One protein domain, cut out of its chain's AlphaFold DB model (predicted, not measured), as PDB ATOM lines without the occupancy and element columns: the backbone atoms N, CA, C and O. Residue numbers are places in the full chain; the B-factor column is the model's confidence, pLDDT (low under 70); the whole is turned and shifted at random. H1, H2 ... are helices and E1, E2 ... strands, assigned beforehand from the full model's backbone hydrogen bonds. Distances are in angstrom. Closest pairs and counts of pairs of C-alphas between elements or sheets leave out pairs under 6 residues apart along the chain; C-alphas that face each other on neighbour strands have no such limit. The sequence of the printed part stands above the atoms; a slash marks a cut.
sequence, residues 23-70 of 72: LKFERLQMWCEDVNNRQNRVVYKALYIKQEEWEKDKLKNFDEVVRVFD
ATOM      1  N   LEU A  23     143.342 289.846 310.775       85.81
ATOM      2  CA  LEU A  23     143.670 290.845 309.753       85.81
ATOM      3  C   LEU A  23     143.196 290.410 308.358       85.81
ATOM      4  O   LEU A  23     142.684 291.219 307.578       85.81
ATOM      5  N   LYS A  24     143.320 289.116 308.033       85.69
ATOM      6  CA  LYS A  24     142.766 288.552 306.792       85.69
ATOM      7  C   LYS A  24     141.249 288.678 306.736       85.69
ATOM      8  O   LYS A  24     140.716 289.042 305.686       85.69
ATOM      9  N   PHE A  25     140.562 288.393 307.840       87.25
ATOM     10  CA  PHE A  25     139.111 288.512 307.903       87.25
ATOM     11  C   PHE A  25     138.645 289.971 307.832       87.25
ATOM     12  O   PHE A  25     137.737 290.274 307.064       87.25
ATOM     13  N   GLU A  26     139.306 290.898 308.525       87.62
ATOM     14  CA  GLU A  26     139.020 292.337 308.435       87.62
ATOM     15  C   GLU A  26     139.171 292.847 306.998       87.62
ATOM     16  O   GLU A  26     138.291 293.528 306.468       87.62
ATOM     17  N   ARG A  27     140.238 292.436 306.302       90.94
ATOM     18  CA  ARG A  27     140.426 292.769 304.886       90.94
ATOM     19  C   ARG A  27     139.308 292.206 304.003       90.94
ATOM     20  O   ARG A  27     138.896 292.863 303.046       90.94
ATOM     21  N   LEU A  28     138.815 291.005 304.304       90.50
ATOM     22  CA  LEU A  28     137.679 290.408 303.601       90.50
ATOM     23  C   LEU A  28     136.379 291.182 303.866       90.50
ATOM     24  O   LEU A  28     135.594 291.377 302.938       90.50
ATOM     25  N   GLN A  29     136.161 291.658 305.095       89.25
ATOM     26  CA  GLN A  29     135.019 292.514 305.425       89.25
ATOM     27  C   GLN A  29     135.065 293.829 304.645       89.25
ATOM     28  O   GLN A  29     134.068 294.186 304.018       89.25
ATOM     29  N   MET A  30     136.227 294.487 304.590       91.00
ATOM     30  CA  MET A  30     136.417 295.694 303.776       91.00
ATOM     31  C   MET A  30     136.134 295.435 302.295       91.00
ATOM     32  O   MET A  30     135.474 296.229 301.632       91.00
ATOM     33  N   TRP A  31     136.589 294.298 301.762       92.31
ATOM     34  CA  TRP A  31     136.292 293.929 300.379       92.31
ATOM     35  C   TRP A  31     134.788 293.724 300.144       92.31
ATOM     36  O   TRP A  31     134.264 294.162 299.120       92.31
ATOM     37  N   CYS A  32     134.081 293.097 301.092       90.88
ATOM     38  CA  CYS A  32     132.627 292.944 301.008       90.88
ATOM     39  C   CYS A  32     131.931 294.310 300.979       90.88
ATOM     40  O   CYS A  32     131.040 294.516 300.157       90.88
ATOM     41  N   GLU A  33     132.350 295.247 301.831       90.56
ATOM     42  CA  GLU A  33     131.824 296.614 301.859       90.56
ATOM     43  C   GLU A  33     132.057 297.340 300.526       90.56
ATOM     44  O   GLU A  33     131.112 297.855 299.930       90.56
ATOM     45  N   ASP A  34     133.282 297.302 300.001       92.00
ATOM     46  CA  ASP A  34     133.636 297.908 298.717       92.00
ATOM     47  C   ASP A  34     132.794 297.359 297.561       92.00
ATOM     48  O   ASP A  34     132.297 298.114 296.720       92.00
ATOM     49  N   VAL A  35     132.621 296.037 297.495       90.12
ATOM     50  CA  VAL A  35     131.829 295.394 296.441       90.12
ATOM     51  C   VAL A  35     130.347 295.733 296.581       90.12
ATOM     52  O   VAL A  35     129.705 296.032 295.573       90.12
ATOM     53  N   ASN A  36     129.818 295.740 297.805       90.69
ATOM     54  CA  ASN A  36     128.425 296.095 298.081       90.69
ATOM     55  C   ASN A  36     128.134 297.576 297.798       90.69
ATOM     56  O   ASN A  36     127.040 297.915 297.354       90.69
ATOM     57  N   ASN A  37     129.111 298.460 298.007       91.19
ATOM     58  CA  ASN A  37     128.997 299.878 297.664       91.19
ATOM     59  C   ASN A  37     129.037 300.111 296.146       91.19
ATOM     60  O   ASN A  37     128.422 301.049 295.641       91.19
ATOM     61  N   ARG A  38     129.746 299.258 295.393       90.38
ATOM     62  CA  ARG A  38     129.876 299.377 293.930       90.38
ATOM     63  C   ARG A  38     128.702 298.783 293.155       90.38
ATOM     64  O   ARG A  38     128.459 299.202 292.026       90.38
ATOM     65  N   GLN A  39     127.999 297.796 293.709       85.19
ATOM     66  CA  GLN A  39     126.844 297.169 293.065       85.19
ATOM     67  C   GLN A  39     125.839 296.631 294.092       85.19
ATOM     68  O   GLN A  39     126.222 296.170 295.159       85.19
ATOM     69  N   ASN A  40     124.551 296.619 293.731       80.31
ATOM     70  CA  ASN A  40     123.456 296.111 294.574       80.31
ATOM     71  C   ASN A  40     122.770 294.850 294.009       80.31
ATOM     72  O   ASN A  40     121.708 294.435 294.478       80.31
ATOM     73  N   ARG A  41     123.347 294.251 292.964       83.44
ATOM     74  CA  ARG A  41     122.851 293.024 292.338       83.44
ATOM     75  C   ARG A  41     123.049 291.820 293.254       83.44
ATOM     76  O   ARG A  41     122.197 290.935 293.245       83.44
ATOM     77  N   VAL A  42     124.159 291.790 293.990       85.94
ATOM     78  CA  VAL A  42     124.525 290.732 294.932       85.94
ATOM     79  C   VAL A  42     125.085 291.351 296.213       85.94
ATOM     80  O   VAL A  42     125.992 292.170 296.148       85.94
ATOM     81  N   VAL A  43     124.583 290.940 297.372       87.44
ATOM     82  CA  VAL A  43     125.086 291.331 298.689       87.44
ATOM     83  C   VAL A  43     126.118 290.309 299.144       87.44
ATOM     84  O   VAL A  43     125.791 289.141 299.349       87.44
ATOM     85  N   TYR A  44     127.357 290.746 299.322       88.62
ATOM     86  CA  TYR A  44     128.441 289.948 299.877       88.62
ATOM     87  C   TYR A  44     128.518 290.145 301.387       88.62
ATOM     88  O   TYR A  44     128.536 291.272 301.880       88.62
ATOM     89  N   LYS A  45     128.571 289.042 302.130       87.75
ATOM     90  CA  LYS A  45     128.735 289.040 303.583       87.75
ATOM     91  C   LYS A  45     129.852 288.090 303.970       87.75
ATOM     92  O   LYS A  45     129.859 286.948 303.519       87.75
ATOM     93  N   ALA A  46     130.760 288.540 304.823       89.50
ATOM     94  CA  ALA A  46     131.791 287.689 305.398       89.50
ATOM     95  C   ALA A  46     131.344 287.193 306.780       89.50
ATOM     96  O   ALA A  46     130.889 287.985 307.601       89.50
ATOM     97  N   LEU A  47     131.477 285.891 307.030       87.62
ATOM     98  CA  LEU A  47     131.212 285.251 308.316       87.62
ATOM     99  C   LEU A  47     132.481 284.563 308.806       87.62
ATOM    100  O   LEU A  47     133.111 283.817 308.057       87.62
ATOM    101  N   TYR A  48     132.829 284.793 310.068       85.94
ATOM    102  CA  TYR A  48     133.957 284.142 310.720       85.94
ATOM    103  C   TYR A  48     133.438 283.162 311.763       85.94
ATOM    104  O   TYR A  48     132.706 283.559 312.669       85.94
ATOM    105  N   ILE A  49     133.808 281.890 311.632       84.50
ATOM    106  CA  ILE A  49     133.337 280.822 312.515       84.50
ATOM    107  C   ILE A  49     134.539 280.144 313.156       84.50
ATOM    108  O   ILE A  49     135.359 279.517 312.481       84.50
ATOM    109  N   LYS A  50     134.619 280.227 314.484       83.44
ATOM    110  CA  LYS A  50     135.608 279.482 315.266       83.44
ATOM    111  C   LYS A  50     135.128 278.052 315.467       83.44
ATOM    112  O   LYS A  50     133.966 277.836 315.803       83.44
ATOM    113  N   GLN A  51     136.026 277.082 315.327       80.69
ATOM    114  CA  GLN A  51     135.711 275.671 315.557       80.69
ATOM    115  C   GLN A  51     135.180 275.436 316.973       80.69
ATOM    116  O   GLN A  51     134.213 274.708 317.138       80.69
ATOM    117  N   GLU A  52     135.734 276.115 317.978       79.44
ATOM    118  CA  GLU A  52     135.234 276.018 319.353       79.44
ATOM    119  C   GLU A  52     133.775 276.478 319.499       79.44
ATOM    120  O   GLU A  52     133.047 275.942 320.329       79.44
ATOM    121  N   GLU A  53     133.330 277.472 318.722       77.75
ATOM    122  CA  GLU A  53     131.929 277.920 318.729       77.75
ATOM    123  C   GLU A  53     131.040 276.989 317.904       77.75
ATOM    124  O   GLU A  53     129.933 276.664 318.324       77.75
ATOM    125  N   TRP A  54     131.557 276.480 316.784       81.19
ATOM    126  CA  TRP A  54     130.892 275.449 315.991       81.19
ATOM    127  C   TRP A  54     130.672 274.141 316.764       81.19
ATOM    128  O   TRP A  54     129.672 273.459 316.577       81.19
ATOM    129  N   GLU A  55     131.602 273.759 317.637       80.94
ATOM    130  CA  GLU A  55     131.473 272.553 318.458       80.94
ATOM    131  C   GLU A  55     130.521 272.751 319.648       80.94
ATOM    132  O   GLU A  55     129.887 271.787 320.088       80.94
ATOM    133  N   LYS A  56     130.384 273.988 320.148       78.69
ATOM    134  CA  LYS A  56     129.429 274.343 321.212       78.69
ATOM    135  C   LYS A  56     127.993 274.334 320.704       78.69
ATOM    136  O   LYS A  56     127.124 273.747 321.350       78.69
ATOM    137  N   ASP A  57     127.755 274.940 319.545       68.88
ATOM    138  CA  ASP A  57     126.439 274.974 318.923       68.88
ATOM    139  C   ASP A  57     126.351 273.923 317.818       68.88
ATOM    140  O   ASP A  57     126.923 274.068 316.744       68.88
ATOM    141  N   LYS A  58     125.565 272.861 318.042       67.81
ATOM    142  CA  LYS A  58     125.211 271.885 316.993       67.81
ATOM    143  C   LYS A  58     124.244 272.508 315.980       67.81
ATOM    144  O   LYS A  58     123.094 272.077 315.881       67.81
ATOM    145  N   LEU A  59     124.696 273.526 315.254       78.56
ATOM    146  CA  LEU A  59     123.949 274.191 314.193       78.56
ATOM    147  C   LEU A  59     123.653 273.154 313.112       78.56
ATOM    148  O   LEU A  59     124.558 272.526 312.561       78.56
ATOM    149  N   LYS A  60     122.371 272.914 312.842       75.94
ATOM    150  CA  LYS A  60     121.932 271.825 311.959       75.94
ATOM    151  C   LYS A  60     121.739 272.292 310.527       75.94
ATOM    152  O   LYS A  60     121.634 271.467 309.623       75.94
ATOM    153  N   ASN A  61     121.640 273.601 310.312       80.94
ATOM    154  CA  ASN A  61     121.414 274.173 308.996       80.94
ATOM    155  C   ASN A  61     122.052 275.559 308.842       80.94
ATOM    156  O   ASN A  61     122.290 276.275 309.809       80.94
ATOM    157  N   PHE A  62     122.273 275.953 307.587       78.69
ATOM    158  CA  PHE A  62     122.881 277.232 307.221       78.69
ATOM    159  C   PHE A  62     122.094 278.465 307.712       78.69
ATOM    160  O   PHE A  62     122.679 279.531 307.892       78.69
ATOM    161  N   ASP A  63     120.779 278.360 307.937       80.62
ATOM    162  CA  ASP A  63     120.009 279.485 308.479       80.62
ATOM    163  C   ASP A  63     120.409 279.805 309.916       80.62
ATOM    164  O   ASP A  63     120.618 280.972 310.238       80.62
ATOM    165  N   GLU A  64     120.592 278.774 310.736       80.62
ATOM    166  CA  GLU A  64     121.076 278.908 312.109       80.62
ATOM    167  C   GLU A  64     122.491 279.489 312.144       80.62
ATOM    168  O   GLU A  64     122.751 280.401 312.921       80.62
ATOM    169  N   VAL A  65     123.371 279.045 311.240       82.50
ATOM    170  CA  VAL A  65     124.735 279.587 311.113       82.50
ATOM    171  C   VAL A  65     124.717 281.084 310.848       82.50
ATOM    172  O   VAL A  65     125.377 281.846 311.549       82.50
ATOM    173  N   VAL A  66     123.926 281.525 309.869       82.62
ATOM    174  CA  VAL A  66     123.787 282.955 309.587       82.62
ATOM    175  C   VAL A  66     123.210 283.676 310.805       82.62
ATOM    176  O   VAL A  66     123.745 284.694 311.194       82.62
ATOM    177  N   ARG A  67     122.176 283.158 311.474       81.88
ATOM    178  CA  ARG A  67     121.601 283.848 312.645       81.88
ATOM    179  C   ARG A  67     122.580 284.020 313.807       81.88
ATOM    180  O   ARG A  67     122.481 285.018 314.512       81.88
ATOM    181  N   VAL A  68     123.459 283.046 314.026       81.81
ATOM    182  CA  VAL A  68     124.407 283.056 315.148       81.81
ATOM    183  C   VAL A  68     125.644 283.899 314.832       81.81
ATOM    184  O   VAL A  68     126.097 284.653 315.689       81.81
ATOM    185  N   PHE A  69     126.163 283.819 313.603       80.50
ATOM    186  CA  PHE A  69     127.442 284.440 313.238       80.50
ATOM    187  C   PHE A  69     127.326 285.720 312.395       80.50
ATOM    188  O   PHE A  69     128.305 286.458 312.294       80.50
ATOM    189  N   ASP A  70     126.166 286.022 311.801       76.12
ATOM    190  CA  ASP A  70     125.900 287.303 311.122       76.12
ATOM    191  C   ASP A  70     125.671 288.366 312.203       76.12
ATOM    192  O   ASP A  70     124.541 288.675 312.590       76.12
TER     193      ASP A  70
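What this domain is: This is residues 23 to 70 of the 72 residues of the protein "Type III restriction protein res subunit" of Candidatus Gottesmanbacteria bacterium GW2011_GWB1_44_11c (UniProt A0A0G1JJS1). A helix, H1, turns back through residues 39 to 42 into one long strand, E1, and after the short helix H2 the chain folds back to put H3 on the side of E1 away from H1. The result is a loose, flattened zigzag, with E1 in the middle and residues 37 to 42 standing free. The printed part has 48 residues, with H1, E1, H2, H3 in order, class mixed, radius of gyration of the C-alphas 12.9 A, and spans of 37 by 25 by 9 A, only just flat.

Where its parts are: H1, residues 23 to 38, begins at C-alpha 23 (143.670, 290.845, 309.753) and is 22.7 A long. E1, residues 43 to 50, is 22.9 A long. H2 is residues 51 to 56. H3, residues 62 to 69, ends at C-alpha 69 (127.442, 284.440, 313.238).

How they stand to each other: The closest C-alphas of H1 and E1, Cys 32 and Tyr 44, are 5.3 A apart. Those of E1 and H3, Leu 47 and Phe 69, are 6.3 A apart. E1 and H2 meet only through their link. H2 is apart from H1 and H3, and H1 from H3. E1 pairs with no named strand. In H1, H2 and H3 every O i to N i+4 pair is within hydrogen-bond range.

The domain as a whole: The C-alphas farthest apart, of Arg 38 and Lys 56, are 37.0 A apart. The printed part has no cut, and its three links are tight. Mean pLDDT of the printed part is 84.2; residues 57 to 58 are under 70.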